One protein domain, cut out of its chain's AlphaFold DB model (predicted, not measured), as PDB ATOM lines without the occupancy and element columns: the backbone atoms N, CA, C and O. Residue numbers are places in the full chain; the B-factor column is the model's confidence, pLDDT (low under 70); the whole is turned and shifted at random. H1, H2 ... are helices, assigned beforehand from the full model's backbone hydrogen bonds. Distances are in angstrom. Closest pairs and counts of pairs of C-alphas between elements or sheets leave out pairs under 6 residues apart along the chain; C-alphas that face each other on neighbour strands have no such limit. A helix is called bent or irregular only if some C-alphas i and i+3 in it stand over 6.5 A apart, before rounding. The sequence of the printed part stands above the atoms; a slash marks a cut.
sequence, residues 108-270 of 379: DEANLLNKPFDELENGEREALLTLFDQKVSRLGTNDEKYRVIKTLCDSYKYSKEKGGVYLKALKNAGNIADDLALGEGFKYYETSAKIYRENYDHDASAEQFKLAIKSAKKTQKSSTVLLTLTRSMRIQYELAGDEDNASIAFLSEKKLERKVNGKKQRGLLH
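What this domain is: This is residues 108 to 270 of the 379 residues of the protein "Two pore domain potassium channel family protein" of Idiomarinaceae bacterium (UniProt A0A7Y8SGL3). Read from the first residue, the model is a long zigzag row of helices, H2 to H8 standing side by side across the long axis, each running back against the one before it. The short H1 sits crosswise at one end of the row, and residues 261 to 270 trail beyond H8 at the other. The printed part has 163 residues with eight named helices, H1 to H8 in chain order, and no named strand; its class is all helix. It is only just compact, close to loose, with a radius of gyration of the C-alphas of 18.0 A, and it spans 65 by 30 by 25 A.

Where its parts are: Find C-alpha 108 at (77.942, 124.861, -51.532), where H1 begins; it runs to residue 114. H2 takes residues 122 to 139, 24.6 A, with a kink of 42 degrees near residue 133; it is irregular, but only just, with C-alphas 134 and 137 6.6 A apart. Next come H3, residues 142 to 155, 20.0 A, and H4, residues 164 to 179, 22.8 A. H5, residues 186 to 198, begins at C-alpha 186, (68.856, 96.209, -39.541), and is 18.6 A long. H6 covers residues 202 to 218, 24.5 A, and H7 residues 223 to 240, 25.5 A. H8, residues 243 to 260, 25.1 A, ends at C-alpha 260, (66.664, 80.504, -27.714).

How they stand to each other: H2 to H7 form an up and down bundle, each helix running against the one before it. H1 touches H2 about perpendicular, at 89 degrees, with residues 124 to 131 of H2 alone; their closest C-alphas, Leu 112 and Leu 128, are 6.9 A apart. H2 and H3 are a hairpin at a shallow tilt of 9 degrees, closest at C-alphas Val 136 and Lys 145, 6.0 A. H3 and H4 touch, opposite ways at a shallow tilt of 34.7 degrees, only just short of steep; C-alphas Ile 149 and Ala 173 are closest, 5.7 A. H4 touches H5, closest at C-alphas Leu 170 and Tyr 188, 5.1 A. The hairpin of H5 and H6 brings C-alphas Ala 193 and Ser 205 to 4.2 A, the closest of the two helices. H7 touches H6, closest at C-alphas Ala 206 and Met 233, 4.8 A, and H8, closest at Arg 234 and Ala 246, 4.9 A. H3 and H5 are apart, and so are H6 and H8. Every O i to N i+4 pair is within hydrogen-bond range in H1 and H3 to H8; in H2, 12 of 14 are.

The domain as a whole: Look from C-alpha 108 to C-alpha 268: these two, the farthest apart, are 64.9 A from each other. The printed part has no cut and no long link. Mean pLDDT of the printed part is 91.5, and no printed residue is under 70.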
ATOM      1  N   ASP A 108      79.096 124.893 -52.439       84.31
ATOM      2  CA  ASP A 108      77.942 124.861 -51.532       84.31
ATOM      3  C   ASP A 108      77.506 123.426 -51.208       84.31
ATOM      4  O   ASP A 108      77.220 123.102 -50.056       84.31
ATOM      5  N   GLU A 109      77.526 122.527 -52.198       88.00
ATOM      6  CA  GLU A 109      77.212 121.109 -51.986       88.00
ATOM      7  C   GLU A 109      78.277 120.405 -51.136       88.00
ATOM      8  O   GLU A 109      77.941 119.582 -50.286       88.00
ATOM      9  N   ALA A 110      79.557 120.734 -51.339       85.50
ATOM     10  CA  ALA A 110      80.650 120.215 -50.525       85.50
ATOM     11  C   ALA A 110      80.565 120.722 -49.077       85.50
ATOM     12  O   ALA A 110      80.800 119.953 -48.144       85.50
ATOM     13  N   ASN A 111      80.188 121.987 -48.875       85.81
ATOM     14  CA  ASN A 111      79.961 122.549 -47.544       85.81
ATOM     15  C   ASN A 111      78.791 121.843 -46.842       85.81
ATOM     16  O   ASN A 111      78.931 121.431 -45.693       85.81
ATOM     17  N   LEU A 112      77.673 121.630 -47.545       88.25
ATOM     18  CA  LEU A 112      76.509 120.918 -47.010       88.25
ATOM     19  C   LEU A 112      76.838 119.467 -46.626       88.25
ATOM     20  O   LEU A 112      76.396 118.987 -45.586       88.25
ATOM     21  N   LEU A 113      77.631 118.768 -47.443       87.38
ATOM     22  CA  LEU A 113      78.010 117.371 -47.212       87.38
ATOM     23  C   LEU A 113      78.932 117.194 -45.995       87.38
ATOM     24  O   LEU A 113      78.884 116.155 -45.337       87.38
ATOM     25  N   ASN A 114      79.756 118.204 -45.706       85.19
ATOM     26  CA  ASN A 114      80.702 118.207 -44.588       85.19
ATOM     27  C   ASN A 114      80.143 118.850 -43.310       85.19
ATOM     28  O   ASN A 114      80.817 118.824 -42.280       85.19
ATOM     29  N   LYS A 115      78.933 119.418 -43.358       86.38
ATOM     30  CA  LYS A 115      78.285 120.019 -42.193       86.38
ATOM     31  C   LYS A 115      78.002 118.939 -41.135       86.38
ATOM     32  O   LYS A 115      77.518 117.856 -41.489       86.38
ATOM     33  N   PRO A 116      78.312 119.181 -39.848       86.75
ATOM     34  CA  PRO A 116      78.057 118.202 -38.801       86.75
ATOM     35  C   PRO A 116      76.544 117.992 -38.610       86.75
ATOM     36  O   PRO A 116      75.724 118.862 -38.905       86.75
ATOM     37  N   PHE A 117      76.153 116.789 -38.173       84.44
ATOM     38  CA  PHE A 117      74.752 116.348 -38.217       84.44
ATOM     39  C   PHE A 117      73.812 117.166 -37.317       84.44
ATOM     40  O   PHE A 117      72.609 117.220 -37.569       84.44
ATOM     41  N   ASP A 118      74.343 117.753 -36.249       85.19
ATOM     42  CA  ASP A 118      73.639 118.544 -35.242       85.19
ATOM     43  C   ASP A 118      73.333 119.974 -35.703       85.19
ATOM     44  O   ASP A 118      72.383 120.579 -35.209       85.19
ATOM     45  N   GLU A 119      74.060 120.475 -36.702       86.88
ATOM     46  CA  GLU A 119      73.844 121.801 -37.289       86.88
ATOM     47  C   GLU A 119      72.932 121.780 -38.531       86.88
ATOM     48  O   GLU A 119      72.668 122.828 -39.120       86.88
ATOM     49  N   LEU A 120      72.459 120.603 -38.961       85.69
ATOM     50  CA  LEU A 120      71.598 120.461 -40.139       85.69
ATOM     51  C   LEU A 120      70.146 120.855 -39.834       85.69
ATOM     52  O   LEU A 120      69.422 120.138 -39.123       85.69
ATOM     53  N   GLU A 121      69.692 121.945 -40.453       86.88
ATOM     54  CA  GLU A 121      68.304 122.412 -40.406       86.88
ATOM     55  C   GLU A 121      67.375 121.588 -41.317       86.88
ATOM     56  O   GLU A 121      67.817 120.848 -42.195       86.88
ATOM     57  N   ASN A 122      66.055 121.722 -41.152       83.94
ATOM     58  CA  ASN A 122      65.077 120.953 -41.934       83.94
ATOM     59  C   ASN A 122      65.223 121.135 -43.456       83.94
ATOM     60  O   ASN A 122      65.248 120.141 -44.183       83.94
ATOM     61  N   GLY A 123      65.377 122.374 -43.938       85.69
ATOM     62  CA  GLY A 123      65.580 122.641 -45.368       85.69
ATOM     63  C   GLY A 123      66.896 122.060 -45.898       85.69
ATOM     64  O   GLY A 123      66.952 121.532 -47.007       85.69
ATOM     65  N   GLU A 124      67.946 122.071 -45.077       89.56
ATOM     66  CA  GLU A 124      69.247 121.489 -45.416       89.56
ATOM     67  C   GLU A 124      69.207 119.958 -45.452       89.56
ATOM     68  O   GLU A 124      69.869 119.349 -46.288       89.56
ATOM     69  N   ARG A 125      68.392 119.310 -44.608       90.50
ATOM     70  CA  ARG A 125      68.177 117.852 -44.657       90.50
ATOM     71  C   ARG A 125      67.505 117.424 -45.960       90.50
ATOM     72  O   ARG A 125      67.873 116.396 -46.528       90.50
ATOM     73  N   GLU A 126      66.534 118.198 -46.444       90.19
ATOM     74  CA  GLU A 126      65.894 117.963 -47.745       90.19
ATOM     75  C   GLU A 126      66.865 118.186 -48.906       90.19
ATOM     76  O   GLU A 126      66.942 117.360 -49.824       90.19
ATOM     77  N   ALA A 127      67.656 119.260 -48.838       90.94
ATOM     78  CA  ALA A 127      68.712 119.533 -49.803       90.94
ATOM     79  C   ALA A 127      69.766 118.414 -49.815       90.94
ATOM     80  O   ALA A 127      70.160 117.957 -50.888       90.94
ATOM     81  N   LEU A 128      70.159 117.901 -48.645       92.12
ATOM     82  CA  LEU A 128      71.131 116.817 -48.511       92.12
ATOM     83  C   LEU A 128      70.592 115.496 -49.072       92.12
ATOM     84  O   LEU A 128      71.325 114.791 -49.764       92.12
ATOM     85  N   LEU A 129      69.314 115.170 -48.841       92.31
ATOM     86  CA  LEU A 129      68.686 113.998 -49.462       92.31
ATOM     87  C   LEU A 129      68.614 114.145 -50.991       92.31
ATOM     88  O   LEU A 129      68.887 113.194 -51.720       92.31
ATOM     89  N   THR A 130      68.299 115.342 -51.485       92.75
ATOM     90  CA  THR A 130      68.253 115.629 -52.927       92.75
ATOM     91  C   THR A 130      69.639 115.499 -53.564       92.75
ATOM     92  O   THR A 130      69.791 114.838 -54.593       92.75
ATOM     93  N   LEU A 131      70.665 116.062 -52.920       92.94
ATOM     94  CA  LEU A 131      72.065 115.922 -53.317       92.94
ATOM     95  C   LEU A 131      72.495 114.452 -53.316       92.94
ATOM     96  O   LEU A 131      73.196 113.997 -54.228       92.94
ATOM     97  N   PHE A 132      72.042 113.697 -52.315       93.31
ATOM     98  CA  PHE A 132      72.299 112.274 -52.222       93.31
ATOM     99  C   PHE A 132      71.722 111.516 -53.422       93.31
ATOM    100  O   PHE A 132      72.457 110.808 -54.113       93.31
ATOM    101  N   ASP A 133      70.437 111.706 -53.718       91.94
ATOM    102  CA  ASP A 133      69.749 111.013 -54.810       91.94
ATOM    103  C   ASP A 133      70.319 111.389 -56.189       91.94
ATOM    104  O   ASP A 133      70.437 110.526 -57.065       91.94
ATOM    105  N   GLN A 134      70.719 112.648 -56.390       91.94
ATOM    106  CA  GLN A 134      71.199 113.144 -57.684       91.94
ATOM    107  C   GLN A 134      72.677 112.844 -57.961       91.94
ATOM    108  O   GLN A 134      73.015 112.474 -59.090       91.94
ATOM    109  N   LYS A 135      73.557 113.025 -56.966       91.00
ATOM    110  CA  LYS A 135      75.018 112.965 -57.146       91.00
ATOM    111  C   LYS A 135      75.669 111.853 -56.336       91.00
ATOM    112  O   LYS A 135      76.329 111.000 -56.928       91.00
ATOM    113  N   VAL A 136      75.469 111.816 -55.016       89.75
ATOM    114  CA  VAL A 136      76.187 110.874 -54.127       89.75
ATOM    115  C   VAL A 136      75.869 109.418 -54.479       89.75
ATOM    116  O   VAL A 136      76.770 108.585 -54.545       89.75
ATOM    117  N   SER A 137      74.609 109.110 -54.789       89.38
ATOM    118  CA  SER A 137      74.159 107.766 -55.171       89.38
ATOM    119  C   SER A 137      74.822 107.246 -56.455       89.38
ATOM    120  O   SER A 137      75.026 106.037 -56.593       89.38
ATOM    121  N   ARG A 138      75.194 108.149 -57.373       89.06
ATOM    122  CA  ARG A 138      75.763 107.829 -58.691       89.06
ATOM    123  C   ARG A 138      77.287 107.866 -58.708       89.06
ATOM    124  O   ARG A 138      77.891 107.008 -59.335       89.06
ATOM    125  N   LEU A 139      77.876 108.861 -58.047       88.31
ATOM    126  CA  LEU A 139      79.301 109.196 -58.142       88.31
ATOM    127  C   LEU A 139      80.108 108.772 -56.908       88.31
ATOM    128  O   LEU A 139      81.326 108.675 -56.990       88.31
ATOM    129  N   GLY A 140      79.451 108.565 -55.764       85.62
ATOM    130  CA  GLY A 140      80.128 108.188 -54.526       85.62
ATOM    131  C   GLY A 140      80.531 106.714 -54.492       85.62
ATOM    132  O   GLY A 140      79.892 105.849 -55.100       85.62
ATOM    133  N   THR A 141      81.556 106.411 -53.706       88.00
ATOM    134  CA  THR A 141      81.862 105.047 -53.255       88.00
ATOM    135  C   THR A 141      80.812 104.557 -52.248       88.00
ATOM    136  O   THR A 141      80.012 105.340 -51.730       88.00
ATOM    137  N   ASN A 142      80.773 103.253 -51.951       86.94
ATOM    138  CA  ASN A 142      79.803 102.721 -50.982       86.94
ATOM    139  C   ASN A 142      79.999 103.315 -49.576       86.94
ATOM    140  O   ASN A 142      79.009 103.611 -48.905       86.94
ATOM    141  N   ASP A 143      81.245 103.561 -49.165       86.12
ATOM    142  CA  ASP A 143      81.562 104.196 -47.883       86.12
ATOM    143  C   ASP A 143      81.128 105.662 -47.838       86.12
ATOM    144  O   ASP A 143      80.551 106.106 -46.847       86.12
ATOM    145  N   GLU A 144      81.319 106.413 -48.925       89.00
ATOM    146  CA  GLU A 144      80.843 107.797 -49.014       89.00
ATOM    147  C   GLU A 144      79.320 107.875 -48.984       89.00
ATOM    148  O   GLU A 144      78.759 108.680 -48.237       89.00
ATOM    149  N   LYS A 145      78.641 107.006 -49.743       92.25
ATOM    150  CA  LYS A 145      77.178 106.897 -49.708       92.25
ATOM    151  C   LYS A 145      76.699 106.612 -48.293       92.25
ATOM    152  O   LYS A 145      75.794 107.288 -47.803       92.25
ATOM    153  N   TYR A 146      77.321 105.641 -47.627       91.25
ATOM    154  CA  TYR A 146      76.960 105.283 -46.264       91.25
ATOM    155  C   TYR A 146      77.222 106.428 -45.280       91.25
ATOM    156  O   TYR A 146      76.359 106.733 -44.461       91.25
ATOM    157  N   ARG A 147      78.371 107.106 -45.382       90.44
ATOM    158  CA  ARG A 147      78.723 108.254 -44.538       90.44
ATOM    159  C   ARG A 147      77.671 109.352 -44.640       90.44
ATOM    160  O   ARG A 147      77.133 109.763 -43.619       90.44
ATOM    161  N   VAL A 148      77.336 109.775 -45.860       91.38
ATOM    162  CA  VAL A 148      76.371 110.861 -46.092       91.38
ATOM    163  C   VAL A 148      74.980 110.488 -45.588       91.38
ATOM    164  O   VAL A 148      74.359 111.261 -44.858       91.38
ATOM    165  N   ILE A 149      74.488 109.293 -45.931       93.75
ATOM    166  CA  ILE A 149      73.138 108.889 -45.527       93.75
ATOM    167  C   ILE A 149      73.039 108.651 -44.017       93.75
ATOM    168  O   ILE A 149      71.994 108.914 -43.421       93.75
ATOM    169  N   LYS A 150      74.127 108.203 -43.380       92.25
ATOM    170  CA  LYS A 150      74.216 108.069 -41.926       92.25
ATOM    171  C   LYS A 150      74.169 109.437 -41.249       92.25
ATOM    172  O   LYS A 150      73.350 109.600 -40.354       92.25
ATOM    173  N   THR A 151      74.951 110.418 -41.710       90.88
ATOM    174  CA  THR A 151      74.889 111.807 -41.213       90.88
ATOM    175  C   THR A 151      73.469 112.359 -41.315       90.88
ATOM    176  O   THR A 151      72.940 112.901 -40.344       90.88
ATOM    177  N   LEU A 152      72.805 112.140 -42.456       92.94
ATOM    178  CA  LEU A 152      71.409 112.531 -42.628       92.94
ATOM    179  C   LEU A 152      70.500 111.827 -41.610       92.94
ATOM    180  O   LEU A 152      69.694 112.490 -40.969       92.94
ATOM    181  N   CYS A 153      70.632 110.514 -41.407       93.00
ATOM    182  CA  CYS A 153      69.834 109.789 -40.413       93.00
ATOM    183  C   CYS A 153      70.082 110.273 -38.975       93.00
ATOM    184  O   CYS A 153      69.126 110.409 -38.207       93.00
ATOM    185  N   ASP A 154      71.338 110.544 -38.617       90.94
ATOM    186  CA  ASP A 154      71.742 111.004 -37.288       90.94
ATOM    187  C   ASP A 154      71.211 112.419 -36.994       90.94
ATOM    188  O   ASP A 154      70.794 112.684 -35.865       90.94
ATOM    189  N   SER A 155      71.087 113.281 -38.013       90.62
ATOM    190  CA  SER A 155      70.472 114.615 -37.874       90.62
ATOM    191  C   SER A 155      69.014 114.570 -37.386       90.62
ATOM    192  O   SER A 155      68.539 115.476 -36.702       90.62
ATOM    193  N   TYR A 156      68.300 113.474 -37.661       88.69
ATOM    194  CA  TYR A 156      66.917 113.277 -37.223       88.69
ATOM    195  C   TYR A 156      66.789 112.650 -35.828       88.69
ATOM    196  O   TYR A 156      65.674 112.564 -35.309       88.69
ATOM    197  N   LYS A 157      67.889 112.239 -35.178       81.94
ATOM    198  CA  LYS A 157      67.856 111.529 -33.883       81.94
ATOM    199  C   LYS A 157      67.118 112.308 -32.790       81.94
ATOM    200  O   LYS A 157      66.394 111.705 -31.999       81.94
ATOM    201  N   TYR A 158      67.271 113.632 -32.785       78.81
ATOM    202  CA  TYR A 158      66.619 114.545 -31.839       78.81
ATOM    203  C   TYR A 158      65.572 115.453 -32.502       78.81
ATOM    204  O   TYR A 158      65.006 116.328 -31.849       78.81
ATOM    205  N   SER A 159      65.293 115.243 -33.791       80.81
ATOM    206  CA  SER A 159      64.275 116.010 -34.505       80.81
ATOM    207  C   SER A 159      62.874 115.584 -34.071       80.81
ATOM    208  O   SER A 159      62.573 114.389 -33.973       80.81
ATOM    209  N   LYS A 160      61.993 116.567 -33.854       75.69
ATOM    210  CA  LYS A 160      60.556 116.325 -33.647       75.69
ATOM    211  C   LYS A 160      59.848 115.945 -34.947       75.69
ATOM    212  O   LYS A 160      58.882 115.193 -34.916       75.69
ATOM    213  N   GLU A 161      60.339 116.437 -36.081       75.88
ATOM    214  CA  GLU A 161      59.761 116.163 -37.391       75.88
ATOM    215  C   GLU A 161      60.399 114.916 -38.000       75.88
ATOM    216  O   GLU A 161      61.550 114.932 -38.443       75.88
ATOM    217  N   LYS A 162      59.638 113.819 -38.003       79.31
ATOM    218  CA  LYS A 162      59.990 112.542 -38.637       79.31
ATOM    219  C   LYS A 162      59.042 112.293 -39.808       79.31
ATOM    220  O   LYS A 162      58.061 111.567 -39.687       79.31
ATOM    221  N   GLY A 163      59.310 112.967 -40.923       81.56
ATOM    222  CA  GLY A 163      58.492 112.906 -42.137       81.56
ATOM    223  C   GLY A 163      58.995 111.908 -43.187       81.56
ATOM    224  O   GLY A 163      59.910 111.115 -42.954       81.56
ATOM    225  N   GLY A 164      58.429 111.990 -44.394       86.38
ATOM    226  CA  GLY A 164      58.784 111.112 -45.518       86.38
ATOM    227  C   GLY A 164      60.257 111.189 -45.945       86.38
ATOM    228  O   GLY A 164      60.817 110.188 -46.388       86.38
ATOM    229  N   VAL A 165      60.905 112.343 -45.758       88.06
ATOM    230  CA  VAL A 165      62.344 112.551 -46.016       88.06
ATOM    231  C   VAL A 165      63.182 111.621 -45.136       88.06
ATOM    232  O   VAL A 165      64.058 110.912 -45.631       88.06
ATOM    233  N   TYR A 166      62.858 111.545 -43.844       92.69
ATOM    234  CA  TYR A 166      63.569 110.681 -42.908       92.69
ATOM    235  C   TYR A 166      63.329 109.194 -43.198       92.69
ATOM    236  O   TYR A 166      64.274 108.409 -43.211       92.69
ATOM    237  N   LEU A 167      62.090 108.805 -43.520       93.06
ATOM    238  CA  LEU A 167      61.770 107.426 -43.915       93.06
ATOM    239  C   LEU A 167      62.546 106.986 -45.169       93.06
ATOM    240  O   LEU A 167      63.053 105.862 -45.219       93.06
ATOM    241  N   LYS A 168      62.689 107.872 -46.165       93.25
ATOM    242  CA  LYS A 168      63.536 107.622 -47.343       93.25
ATOM    243  C   LYS A 168      65.007 107.476 -46.962       93.25
ATOM    244  O   LYS A 168      65.650 106.531 -47.419       93.25
ATOM    245  N   ALA A 169      65.518 108.354 -46.099       94.00
ATOM    246  CA  ALA A 169      66.897 108.283 -45.626       94.00
ATOM    247  C   ALA A 169      67.192 106.954 -44.910       94.00
ATOM    248  O   ALA A 169      68.162 106.282 -45.250       94.00
ATOM    249  N   LEU A 170      66.308 106.519 -44.005       95.50
ATOM    250  CA  LEU A 170      66.418 105.236 -43.302       95.50
ATOM    251  C   LEU A 170      66.410 104.043 -44.265       95.50
ATOM    252  O   LEU A 170      67.208 103.120 -44.112       95.50
ATOM    253  N   LYS A 171      65.535 104.060 -45.278       94.25
ATOM    254  CA  LYS A 171      65.492 103.006 -46.300       94.25
ATOM    255  C   LYS A 171      66.804 102.937 -47.088       94.25
ATOM    256  O   LYS A 171      67.349 101.850 -47.259       94.25
ATOM    257  N   ASN A 172      67.319 104.082 -47.534       94.06
ATOM    258  CA  ASN A 172      68.590 104.157 -48.256       94.06
ATOM    259  C   ASN A 172      69.760 103.688 -47.376       94.06
ATOM    260  O   ASN A 172      70.581 102.893 -47.829       94.06
ATOM    261  N   ALA A 173      69.792 104.105 -46.108       94.81
ATOM    262  CA  ALA A 173      70.803 103.685 -45.142       94.81
ATOM    263  C   ALA A 173      70.773 102.172 -44.894       94.81
ATOM    264  O   ALA A 173      71.826 101.538 -44.893       94.81
ATOM    265  N   GLY A 174      69.583 101.583 -44.744       94.25
ATOM    266  CA  GLY A 174      69.403 100.138 -44.606       94.25
ATOM    267  C   GLY A 174      69.914  99.362 -45.820       94.25
ATOM    268  O   GLY A 174      70.680  98.414 -45.652       94.25
ATOM    269  N   ASN A 175      69.559  99.795 -47.034       93.88
ATOM    270  CA  ASN A 175      69.991  99.138 -48.273       93.88
ATOM    271  C   ASN A 175      71.520  99.158 -48.417       93.88
ATOM    272  O   ASN A 175      72.136  98.128 -48.671       93.88
ATOM    273  N   ILE A 176      72.141 100.319 -48.196       93.38
ATOM    274  CA  ILE A 176      73.599 100.467 -48.304       93.38
ATOM    275  C   ILE A 176      74.309  99.678 -47.205       93.38
ATOM    276  O   ILE A 176      75.323  99.033 -47.464       93.38
ATOM    277  N   ALA A 177      73.775  99.690 -45.983       93.50
ATOM    278  CA  ALA A 177      74.318  98.892 -44.894       93.50
ATOM    279  C   ALA A 177      74.232  97.388 -45.190       93.50
ATOM    280  O   ALA A 177      75.159  96.652 -44.857       93.50
ATOM    281  N   ASP A 178      73.160  96.932 -45.846       92.44
ATOM    282  CA  ASP A 178      73.043  95.552 -46.310       92.44
ATOM    283  C   ASP A 178      74.085  95.231 -47.386       92.44
ATOM    284  O   ASP A 178      74.691  94.157 -47.322       92.44
ATOM    285  N   ASP A 179      74.309  96.120 -48.354       91.19
ATOM    286  CA  ASP A 179      75.313  95.946 -49.415       91.19
ATOM    287  C   ASP A 179      76.735  95.870 -48.848       91.19
ATOM    288  O   ASP A 179      77.520  95.013 -49.252       91.19
ATOM    289  N   LEU A 180      77.026  96.688 -47.836       90.06
ATOM    290  CA  LEU A 180      78.283  96.690 -47.085       90.06
ATOM    291  C   LEU A 180      78.370  95.594 -46.005       90.06
ATOM    292  O   LEU A 180      79.373  95.502 -45.304       90.06
ATOM    293  N   ALA A 181      77.326  94.775 -45.840       89.38
ATOM    294  CA  ALA A 181      77.221  93.743 -44.803       89.38
ATOM    295  C   ALA A 181      77.474  94.257 -43.367       89.38
ATOM    296  O   ALA A 181      77.973  93.529 -42.503       89.38
ATOM    297  N   LEU A 182      77.091  95.504 -43.084       88.06
ATOM    298  CA  LEU A 182      77.259  96.118 -41.771       88.06
ATOM    299  C   LEU A 182      76.294  95.494 -40.763       88.06
ATOM    300  O   LEU A 182      75.077  95.521 -40.939       88.06
ATOM    301  N   GLY A 183      76.833  95.007 -39.642       83.88
ATOM    302  CA  GLY A 183      76.047  94.312 -38.619       83.88
ATOM    303  C   GLY A 183      74.861  95.113 -38.068       83.88
ATOM    304  O   GLY A 183      73.855  94.532 -37.681       83.88
ATOM    305  N   GLU A 184      74.947  96.440 -38.029       88.69
ATOM    306  CA  GLU A 184      73.904  97.301 -37.457       88.69
ATOM    307  C   GLU A 184      72.878  97.807 -38.488       88.69
ATOM    308  O   GLU A 184      71.967  98.545 -38.116       88.69
ATOM    309  N   GLY A 185      72.966  97.388 -39.759       90.88
ATOM    310  CA  GLY A 185      72.077  97.855 -40.835       90.88
ATOM    311  C   GLY A 185      70.587  97.628 -40.564       90.88
ATOM    312  O   GLY A 185      69.754  98.481 -40.872       90.88
ATOM    313  N   PHE A 186      70.244  96.534 -39.877       95.12
ATOM    314  CA  PHE A 186      68.856  96.209 -39.541       95.12
ATOM    315  C   PHE A 186      68.154  97.281 -38.688       95.12
ATOM    316  O   PHE A 186      66.926  97.386 -38.728       95.12
ATOM    317  N   LYS A 187      68.911  98.086 -37.926       95.81
ATOM    318  CA  LYS A 187      68.365  99.135 -37.051       95.81
ATOM    319  C   LYS A 187      67.697 100.263 -37.830       95.81
ATOM    320  O   LYS A 187      66.764 100.874 -37.310       95.81
ATOM    321  N   TYR A 188      68.126 100.527 -39.066       96.06
ATOM    322  CA  TYR A 188      67.483 101.538 -39.904       96.06
ATOM    323  C   TYR A 188      66.060 101.108 -40.283       96.06
ATOM    324  O   TYR A 188      65.114 101.876 -40.101       96.06
ATOM    325  N   TYR A 189      65.882  99.845 -40.684       97.19
ATOM    326  CA  TYR A 189      64.558  99.272 -40.938       97.19
ATOM    327  C   TYR A 189      63.719  99.165 -39.659       97.19
ATOM    328  O   TYR A 189      62.531  99.468 -39.680       97.19
ATOM    329  N   GLU A 190      64.320  98.792 -38.523       96.69
ATOM    330  CA  GLU A 190      63.618  98.757 -37.232       96.69
ATOM    331  C   GLU A 190      63.100 100.148 -36.826       96.69
ATOM    332  O   GLU A 190      61.980 100.285 -36.332       96.69
ATOM    333  N   THR A 191      63.900 101.191 -37.046       95.44
ATOM    334  CA  THR A 191      63.519 102.581 -36.759       95.44
ATOM    335  C   THR A 191      62.404 103.043 -37.692       95.44
ATOM    336  O   THR A 191      61.412 103.595 -37.226       95.44
ATOM    337  N   SER A 192      62.517 102.739 -38.987       95.56
ATOM    338  CA  SER A 192      61.471 102.988 -39.984       95.56
ATOM    339  C   SER A 192      60.151 102.316 -39.583       95.56
ATOM    340  O   SER A 192      59.107 102.963 -39.536       95.56
ATOM    341  N   ALA A 193      60.205 101.047 -39.162       96.56
ATOM    342  CA  ALA A 193      59.043 100.308 -38.677       96.56
ATOM    343  C   ALA A 193      58.382 100.981 -37.466       96.56
ATOM    344  O   ALA A 193      57.156 101.085 -37.408       96.56
ATOM    345  N   LYS A 194      59.178 101.462 -36.502       95.19
ATOM    346  CA  LYS A 194      58.669 102.179 -35.322       95.19
ATOM    347  C   LYS A 194      57.962 103.481 -35.699       95.19
ATOM    348  O   LYS A 194      56.929 103.759 -35.104       95.19
ATOM    349  N   ILE A 195      58.461 104.213 -36.695       93.75
ATOM    350  CA  ILE A 195      57.819 105.440 -37.193       93.75
ATOM    351  C   ILE A 195      56.472 105.119 -37.850       93.75
ATOM    352  O   ILE A 195      55.471 105.739 -37.509       93.75
ATOM    353  N   TYR A 196      56.404 104.114 -38.732       95.38
ATOM    354  CA  TYR A 196      55.123 103.690 -39.319       95.38
ATOM    355  C   TYR A 196      54.120 103.242 -38.251       95.38
ATOM    356  O   TYR A 196      52.949 103.607 -38.310       95.38
ATOM    357  N   ARG A 197      54.593 102.536 -37.215       95.12
ATOM    358  CA  ARG A 197      53.769 102.140 -36.067       95.12
ATOM    359  C   ARG A 197      53.226 103.343 -35.294       95.12
ATOM    360  O   ARG A 197      52.073 103.315 -34.885       95.12
ATOM    361  N   GLU A 198      54.048 104.365 -35.060       93.44
ATOM    362  CA  GLU A 198      53.629 105.617 -34.405       93.44
ATOM    363  C   GLU A 198      52.575 106.367 -35.234       93.44
ATOM    364  O   GLU A 198      51.690 107.001 -34.668       93.44
ATOM    365  N   ASN A 199      52.622 106.220 -36.560       93.25
ATOM    366  CA  ASN A 199      51.658 106.793 -37.499       93.25
ATOM    367  C   ASN A 199      50.443 105.885 -37.783       93.25
ATOM    368  O   ASN A 199      49.663 106.206 -38.675       93.25
ATOM    369  N   TYR A 200      50.272 104.775 -37.052       94.75
ATOM    370  CA  TYR A 200      49.193 103.786 -37.237       94.75
ATOM    371  C   TYR A 200      49.160 103.092 -38.614       94.75
ATOM    372  O   TYR A 200      48.174 102.448 -38.966       94.75
ATOM    373  N   ASP A 201      50.251 103.161 -39.377       96.25
ATOM    374  CA  ASP A 201      50.425 102.412 -40.623       96.25
ATOM    375  C   ASP A 201      51.038 101.040 -40.303       96.25
ATOM    376  O   ASP A 201      52.255 100.816 -40.363       96.25
ATOM    377  N   HIS A 202      50.181 100.131 -39.840       97.38
ATOM    378  CA  HIS A 202      50.594  98.819 -39.347       97.38
ATOM    379  C   HIS A 202      51.123  97.903 -40.458       97.38
ATOM    380  O   HIS A 202      52.096  97.182 -40.223       97.38
ATOM    381  N   ASP A 203      50.570  97.988 -41.671       96.75
ATOM    382  CA  ASP A 203      51.042  97.231 -42.837       96.75
ATOM    383  C   ASP A 203      52.477  97.615 -43.212       96.75
ATOM    384  O   ASP A 203      53.373  96.762 -43.272       96.75
ATOM    385  N   ALA A 204      52.740  98.916 -43.396       96.12
ATOM    386  CA  ALA A 204      54.084  99.381 -43.716       96.12
ATOM    387  C   ALA A 204      55.060  99.074 -42.573       96.12
ATOM    388  O   ALA A 204      56.203  98.676 -42.821       96.12
ATOM    389  N   SER A 205      54.612  99.201 -41.319       97.50
ATOM    390  CA  SER A 205      55.417  98.835 -40.152       97.50
ATOM    391  C   SER A 205      55.831  97.360 -40.176       97.50
ATOM    392  O   SER A 205      57.010  97.043 -39.972       97.50
ATOM    393  N   ALA A 206      54.898  96.449 -40.473       97.50
ATOM    394  CA  ALA A 206      55.166  95.017 -40.554       97.50
ATOM    395  C   ALA A 206      56.184  94.681 -41.658       97.50
ATOM    396  O   ALA A 206      57.143  93.934 -41.416       97.50
ATOM    397  N   GLU A 207      56.049  95.290 -42.839       97.06
ATOM    398  CA  GLU A 207      56.994  95.118 -43.949       97.06
ATOM    399  C   GLU A 207      58.394  95.663 -43.614       97.06
ATOM    400  O   GLU A 207      59.406  95.025 -43.922       97.06
ATOM    401  N   GLN A 208      58.499  96.783 -42.893       97.38
ATOM    402  CA  GLN A 208      59.799  97.273 -42.420       97.38
ATOM    403  C   GLN A 208      60.440  96.320 -41.397       97.38
ATOM    404  O   GLN A 208      61.638  96.038 -41.488       97.38
ATOM    405  N   PHE A 209      59.673  95.744 -40.462       98.19
ATOM    406  CA  PHE A 209      60.220  94.721 -39.560       98.19
ATOM    407  C   PHE A 209      60.676  93.464 -40.309       98.19
ATOM    408  O   PHE A 209      61.695  92.868 -39.951       98.19
ATOM    409  N   LYS A 210      59.979  93.066 -41.375       97.38
ATOM    410  CA  LYS A 210      60.383  91.948 -42.240       97.38
ATOM    411  C   LYS A 210      61.724  92.215 -42.927       97.38
ATOM    412  O   LYS A 210      62.581  91.324 -42.941       97.38
ATOM    413  N   LEU A 211      61.950  93.436 -43.422       96.75
ATOM    414  CA  LEU A 211      63.255  93.867 -43.938       96.75
ATOM    415  C   LEU A 211      64.332  93.841 -42.843       96.75
ATOM    416  O   LEU A 211      65.402  93.271 -43.060       96.75
ATOM    417  N   ALA A 212      64.023  94.334 -41.639       97.12
ATOM    418  CA  ALA A 212      64.934  94.273 -40.494       97.12
ATOM    419  C   ALA A 212      65.349  92.826 -40.166       97.12
ATOM    420  O   ALA A 212      66.528  92.541 -39.964       97.12
ATOM    421  N   ILE A 213      64.406  91.879 -40.174       96.94
ATOM    422  CA  ILE A 213      64.685  90.451 -39.945       96.94
ATOM    423  C   ILE A 213      65.576  89.878 -41.052       96.94
ATOM    424  O   ILE A 213      66.469  89.079 -40.761       96.94
ATOM    425  N   LYS A 214      65.341  90.250 -42.316       95.94
ATOM    426  CA  LYS A 214      66.161  89.810 -43.454       95.94
ATOM    427  C   LYS A 214      67.605  90.297 -43.309       95.94
ATOM    428  O   LYS A 214      68.520  89.479 -43.402       95.94
ATOM    429  N   SER A 215      67.786  91.581 -43.011       95.12
ATOM    430  CA  SER A 215      69.091  92.200 -42.753       95.12
ATOM    431  C   SER A 215      69.805  91.535 -41.567       95.12
ATOM    432  O   SER A 215      70.903  91.002 -41.713       95.12
ATOM    433  N   ALA A 216      69.122  91.396 -40.424       95.44
ATOM    434  CA  ALA A 216      69.678  90.769 -39.224       95.44
ATOM    435  C   ALA A 216      70.088  89.298 -39.437       95.44
ATOM    436  O   ALA A 216      71.056  88.827 -38.835       95.44
ATOM    437  N   LYS A 217      69.373  88.552 -40.295       94.19
ATOM    438  CA  LYS A 217      69.762  87.189 -40.698       94.19
ATOM    439  C   LYS A 217      71.011  87.186 -41.577       94.19
ATOM    440  O   LYS A 217      71.869  86.332 -41.363       94.19
ATOM    441  N   LYS A 218      71.119  88.118 -42.534       92.50
ATOM    442  CA  LYS A 218      72.284  88.255 -43.428       92.50
ATOM    443  C   LYS A 218      73.566  88.467 -42.623       92.50
ATOM    444  O   LYS A 218      74.565  87.809 -42.878       92.50
ATOM    445  N   THR A 219      73.497  89.299 -41.587       90.12
ATOM    446  CA  THR A 219      74.623  89.603 -40.691       90.12
ATOM    447  C   THR A 219      74.730  88.650 -39.490       90.12
ATOM    448  O   THR A 219      75.366  88.989 -38.496       90.12
ATOM    449  N   GLN A 220      74.056  87.492 -39.532       90.56
ATOM    450  CA  GLN A 220      74.101  86.432 -38.513       90.56
ATOM    451  C   GLN A 220      73.870  86.906 -37.064       90.56
ATOM    452  O   GLN A 220      74.505  86.425 -36.123       90.56
ATOM    453  N   LYS A 221      72.933  87.840 -36.852       92.00
ATOM    454  CA  LYS A 221      72.614  88.330 -35.503       92.00
ATOM    455  C   LYS A 221      72.043  87.233 -34.608       92.00
ATOM    456  O   LYS A 221      71.490  86.225 -35.057       92.00
ATOM    457  N   SER A 222      72.171  87.463 -33.302       90.69
ATOM    458  CA  SER A 222      71.717  86.531 -32.277       90.69
ATOM    459  C   SER A 222      70.233  86.187 -32.443       90.69
ATOM    460  O   SER A 222      69.399  86.991 -32.870       90.69
ATOM    461  N   SER A 223      69.874  84.959 -32.060       91.88
ATOM    462  CA  SER A 223      68.484  84.496 -32.173       91.88
ATOM    463  C   SER A 223      67.520  85.287 -31.270       91.88
ATOM    464  O   SER A 223      66.324  85.302 -31.543       91.88
ATOM    465  N   THR A 224      68.026  85.986 -30.247       93.69
ATOM    466  CA  THR A 224      67.251  86.889 -29.380       93.69
ATOM    467  C   THR A 224      66.838  88.179 -30.091       93.69
ATOM    468  O   THR A 224      65.688  88.605 -29.961       93.69
ATOM    469  N   VAL A 225      67.723  88.765 -30.906       94.50
ATOM    470  CA  VAL A 225      67.393  89.925 -31.754       94.50
ATOM    471  C   VAL A 225      66.335  89.529 -32.779       94.50
ATOM    472  O   VAL A 225      65.294  90.178 -32.879       94.50
ATOM    473  N   LEU A 226      66.539  88.401 -33.469       96.25
ATOM    474  CA  LEU A 226      65.567  87.883 -34.435       96.25
ATOM    475  C   LEU A 226      64.202  87.615 -33.796       96.25
ATOM    476  O   LEU A 226      63.180  87.931 -34.402       96.25
ATOM    477  N   LEU A 227      64.170  87.061 -32.580       96.12
ATOM    478  CA  LEU A 227      62.931  86.817 -31.842       96.12
ATOM    479  C   LEU A 227      62.182  88.122 -31.551       96.12
ATOM    480  O   LEU A 227      60.972  88.187 -31.750       96.12
ATOM    481  N   THR A 228      62.898  89.159 -31.118       96.81
ATOM    482  CA  THR A 228      62.312  90.466 -30.791       96.81
ATOM    483  C   THR A 228      61.725  91.138 -32.031       96.81
ATOM    484  O   THR A 228      60.575  91.568 -32.007       96.81
ATOM    485  N   LEU A 229      62.463  91.150 -33.142       97.25
ATOM    486  CA  LEU A 229      61.975  91.703 -34.410       97.25
ATOM    487  C   LEU A 229      60.770  90.921 -34.950       97.25
ATOM    488  O   LEU A 229      59.791  91.518 -35.389       97.25
ATOM    489  N   THR A 230      60.811  89.588 -34.868       97.62
ATOM    490  CA  THR A 230      59.712  88.716 -35.322       97.62
ATOM    491  C   THR A 230      58.442  88.923 -34.496       97.62
ATOM    492  O   THR A 230      57.349  88.947 -35.058       97.62
ATOM    493  N   ARG A 231      58.573  89.125 -33.177       97.56
ATOM    494  CA  ARG A 231      57.454  89.488 -32.294       97.56
ATOM    495  C   ARG A 231      56.820  90.809 -32.699       97.56
ATOM    496  O   ARG A 231      55.604  90.870 -32.843       97.56
ATOM    497  N   SER A 232      57.642  91.836 -32.904       97.56
ATOM    498  CA  SER A 232      57.164  93.150 -33.336       97.56
ATOM    499  C   SER A 232      56.446  93.064 -34.681       97.56
ATOM    500  O   SER A 232      55.337  93.567 -34.796       97.56
ATOM    501  N   MET A 233      57.019  92.343 -35.650       98.00
ATOM    502  CA  MET A 233      56.403  92.086 -36.956       98.00
ATOM    503  C   MET A 233      55.036  91.403 -36.833       98.00
ATOM    504  O   MET A 233      54.075  91.872 -37.432       98.00
ATOM    505  N   ARG A 234      54.927  90.325 -36.036       97.56
ATOM    506  CA  ARG A 234      53.652  89.622 -35.809       97.56
ATOM    507  C   ARG A 234      52.582  90.575 -35.288       97.56
ATOM    508  O   ARG A 234      51.486  90.590 -35.827       97.56
ATOM    509  N   ILE A 235      52.909  91.352 -34.257       96.69
ATOM    510  CA  ILE A 235      51.963  92.293 -33.645       96.69
ATOM    511  C   ILE A 235      51.488  93.322 -34.677       96.69
ATOM    512  O   ILE A 235      50.318  93.676 -34.671       96.69
ATOM    513  N   GLN A 236      52.369  93.798 -35.564       97.75
ATOM    514  CA  GLN A 236      51.955  94.734 -36.610       97.75
ATOM    515  C   GLN A 236      51.015  94.090 -37.637       97.75
ATOM    516  O   GLN A 236      49.988  94.687 -37.927       97.75
ATOM    517  N   TYR A 237      51.284  92.866 -38.105       96.94
ATOM    518  CA  TYR A 237      50.336  92.160 -38.983       96.94
ATOM    519  C   TYR A 237      48.978  91.912 -38.304       96.94
ATOM    520  O   TYR A 237      47.942  92.091 -38.932       96.94
ATOM    521  N   GLU A 238      48.963  91.571 -37.008       94.38
ATOM    522  CA  GLU A 238      47.713  91.416 -36.242       94.38
ATOM    523  C   GLU A 238      46.915  92.723 -36.162       94.38
ATOM    524  O   GLU A 238      45.696  92.704 -36.293       94.38
ATOM    525  N   LEU A 239      47.592  93.858 -35.960       95.69
ATOM    526  CA  LEU A 239      46.951  95.177 -35.920       95.69
ATOM    527  C   LEU A 239      46.491  95.657 -37.301       95.69
ATOM    528  O   LEU A 239      45.524  96.406 -37.383       95.69
ATOM    529  N   ALA A 240      47.167  95.226 -38.365       95.19
ATOM    530  CA  ALA A 240      46.768  95.500 -39.740       95.19
ATOM    531  C   ALA A 240      45.587  94.633 -40.218       95.19
ATOM    532  O   ALA A 240      44.956  94.950 -41.221       95.19
ATOM    533  N   GLY A 241      45.272  93.543 -39.507       92.56
ATOM    534  CA  GLY A 241      44.268  92.563 -39.934       92.56
ATOM    535  C   GLY A 241      44.777  91.563 -40.980       92.56
ATOM    536  O   GLY A 241      43.986  90.811 -41.541       92.56
ATOM    537  N   ASP A 242      46.089  91.515 -41.232       94.06
ATOM    538  CA  ASP A 242      46.722  90.529 -42.114       94.06
ATOM    539  C   ASP A 242      47.005  89.228 -41.341       94.06
ATOM    540  O   ASP A 242      48.103  88.969 -40.830       94.06
ATOM    541  N   GLU A 243      45.966  88.407 -41.209       89.12
ATOM    542  CA  GLU A 243      46.004  87.189 -40.397       89.12
ATOM    543  C   GLU A 243      46.933  86.105 -40.955       89.12
ATOM    544  O   GLU A 243      47.558  85.359 -40.187       89.12
ATOM    545  N   ASP A 244      47.058  86.020 -42.280       90.75
ATOM    546  CA  ASP A 244      47.907  85.031 -42.942       90.75
ATOM    547  C   ASP A 244      49.379  85.295 -42.609       90.75
ATOM    548  O   ASP A 244      50.096  84.402 -42.129       90.75
ATOM    549  N   ASN A 245      49.833  86.542 -42.775       93.88
ATOM    550  CA  ASN A 245      51.201  86.907 -42.432       93.88
ATOM    551  C   ASN A 245      51.432  86.925 -40.918       93.88
ATOM    552  O   ASN A 245      52.502  86.494 -40.467       93.88
ATOM    553  N   ALA A 246      50.436  87.310 -40.111       93.75
ATOM    554  CA  ALA A 246      50.501  87.186 -38.654       93.75
ATOM    555  C   ALA A 246      50.696  85.726 -38.208       93.75
ATOM    556  O   ALA A 246      51.548  85.436 -37.360       93.75
ATOM    557  N   SER A 247      49.977  84.783 -38.821       91.75
ATOM    558  CA  SER A 247      50.086  83.351 -38.528       91.75
ATOM    559  C   SER A 247      51.464  82.802 -38.895       91.75
ATOM    560  O   SER A 247      52.094  82.096 -38.099       91.75
ATOM    561  N   ILE A 248      51.996  83.176 -40.063       92.50
ATOM    562  CA  ILE A 248      53.360  82.815 -40.479       92.50
ATOM    563  C   ILE A 248      54.394  83.395 -39.502       92.50
ATOM    564  O   ILE A 248      55.305  82.680 -39.054       92.50
ATOM    565  N   ALA A 249      54.236  84.666 -39.122       95.00
ATOM    566  CA  ALA A 249      55.091  85.339 -38.154       95.00
ATOM    567  C   ALA A 249      55.055  84.628 -36.792       95.00
ATOM    568  O   ALA A 249      56.113  84.330 -36.234       95.00
ATOM    569  N   PHE A 250      53.875  84.238 -36.306       94.75
ATOM    570  CA  PHE A 250      53.697  83.484 -35.064       94.75
ATOM    571  C   PHE A 250      54.421  82.134 -35.072       94.75
ATOM    572  O   PHE A 250      55.126  81.791 -34.118       94.75
ATOM    573  N   LEU A 251      54.323  81.370 -36.161       93.44
ATOM    574  CA  LEU A 251      55.051  80.104 -36.284       93.44
ATOM    575  C   LEU A 251      56.567  80.316 -36.271       93.44
ATOM    576  O   LEU A 251      57.304  79.523 -35.675       93.44
ATOM    577  N   SER A 252      57.043  81.378 -36.920       93.25
ATOM    578  CA  SER A 252      58.462  81.732 -36.911       93.25
ATOM    579  C   SER A 252      58.937  82.191 -35.525       93.25
ATOM    580  O   SER A 252      60.001  81.757 -35.079       93.25
ATOM    581  N   GLU A 253      58.105  82.940 -34.794       94.94
ATOM    582  CA  GLU A 253      58.338  83.328 -33.404       94.94
ATOM    583  C   GLU A 253      58.492  82.091 -32.514       94.94
ATOM    584  O   GLU A 253      59.495  81.962 -31.811       94.94
ATOM    585  N   LYS A 254      57.557  81.133 -32.580       93.75
ATOM    586  CA  LYS A 254      57.614  79.911 -31.757       93.75
ATOM    587  C   LYS A 254      58.844  79.055 -32.040       93.75
ATOM    588  O   LYS A 254      59.417  78.479 -31.112       93.75
ATOM    589  N   LYS A 255      59.298  78.992 -33.294       92.56
ATOM    590  CA  LYS A 255      60.554  78.310 -33.652       92.56
ATOM    591  C   LYS A 255      61.766  79.002 -33.022       92.56
ATOM    592  O   LYS A 255      62.633  78.319 -32.474       92.56
ATOM    593  N   LEU A 256      61.817  80.336 -33.071       92.62
ATOM    594  CA  LEU A 256      62.893  81.130 -32.473       92.62
ATOM    595  C   LEU A 256      62.888  81.042 -30.943       92.62
ATOM    596  O   LEU A 256      63.938  80.807 -30.355       92.62
ATOM    597  N   GLU A 257      61.721  81.130 -30.305       93.12
ATOM    598  CA  GLU A 257      61.550  80.989 -28.854       93.12
ATOM    599  C   GLU A 257      62.101  79.645 -28.354       93.12
ATOM    600  O   GLU A 257      62.841  79.582 -27.373       93.12
ATOM    601  N   ARG A 258      61.802  78.550 -29.064       91.44
ATOM    602  CA  ARG A 258      62.344  77.227 -28.720       91.44
ATOM    603  C   ARG A 258      63.853  77.151 -28.916       91.44
ATOM    604  O   ARG A 258      64.519  76.598 -28.047       91.44
ATOM    605  N   LYS A 259      64.378  77.719 -30.007       90.69
ATOM    606  CA  LYS A 259      65.821  77.759 -30.287       90.69
ATOM    607  C   LYS A 259      66.584  78.530 -29.207       90.69
ATOM    608  O   LYS A 259      67.604  78.042 -28.740       90.69
ATOM    609  N   VAL A 260      66.079  79.695 -28.797       92.19
ATOM    610  CA  VAL A 260      66.664  80.504 -27.714       92.19
ATOM    611  C   VAL A 260      66.674  79.724 -26.397       92.19
ATOM    612  O   VAL A 260      67.670  79.739 -25.689       92.19
ATOM    613  N   ASN A 261      65.618  78.958 -26.121       90.56
ATOM    614  CA  ASN A 261      65.517  78.104 -24.936       90.56
ATOM    615  C   ASN A 261      66.272  76.760 -25.049       90.56
ATOM    616  O   ASN A 261      66.028  75.864 -24.242       90.56
ATOM    617  N   GLY A 262      67.108  76.554 -26.076       87.88
ATOM    618  CA  GLY A 262      67.854  75.304 -26.283       87.88
ATOM    619  C   GLY A 262      66.989  74.074 -26.604       87.88
ATOM    620  O   GLY A 262      67.466  72.942 -26.570       87.88
ATOM    621  N   LYS A 263      65.701  74.262 -26.921       87.94
ATOM    622  CA  LYS A 263      64.762  73.179 -27.248       87.94
ATOM    623  C   LYS A 263      64.763  72.902 -28.753       87.94
ATOM    624  O   LYS A 263      64.970  73.796 -29.574       87.94
ATOM    625  N   LYS A 264      64.422  71.664 -29.140       84.88
ATOM    626  CA  LYS A 264      64.175  71.301 -30.550       84.88
ATOM    627  C   LYS A 264      63.154  72.255 -31.184       84.88
ATOM    628  O   LYS A 264      62.127  72.559 -30.569       84.88
ATOM    629  N   GLN A 265      63.415  72.669 -32.426       75.19
ATOM    630  CA  GLN A 265      62.623  73.678 -33.146       75.19
ATOM    631  C   GLN A 265      61.149  73.292 -33.327       75.19
ATOM    632  O   GLN A 265      60.278  74.155 -33.278       75.19
ATOM    633  N   ARG A 266      60.857  71.999 -33.518       82.75
ATOM    634  CA  ARG A 266      59.491  71.475 -33.646       82.75
ATOM    635  C   ARG A 266      59.086  70.799 -32.340       82.75
ATOM    636  O   ARG A 266      59.702  69.818 -31.931       82.75
ATOM    637  N   GLY A 267      58.094  71.367 -31.656       84.81
ATOM    638  CA  GLY A 267      57.464  70.746 -30.489       84.81
ATOM    639  C   GLY A 267      56.282  69.854 -30.870       84.81
ATOM    640  O   GLY A 267      55.823  69.893 -32.007       84.81
ATOM    641  N   LEU A 268      55.739  69.120 -29.895       86.00
ATOM    642  CA  LEU A 268      54.555  68.269 -30.082       86.00
ATOM    643  C   LEU A 268      53.385  69.037 -30.720       86.00
ATOM    644  O   LEU A 268      52.842  68.616 -31.735       86.00
ATOM    645  N   LEU A 269      53.066  70.221 -30.188       87.06
ATOM    646  CA  LEU A 269      51.951  71.031 -30.685       87.06
ATOM    647  C   LEU A 269      52.178  71.581 -32.109       87.06
ATOM    648  O   LEU A 269      51.217  71.792 -32.842       87.06
ATOM    649  N   HIS A 270      53.437  71.759 -32.530       88.75
ATOM    650  CA  HIS A 270      53.757  72.082 -33.924       88.75
ATOM    651  C   HIS A 270      53.401  70.903 -34.835       88.75
ATOM    652  O   HIS A 270      52.796  71.091 -35.883       88.75
TER     653      HIS A 270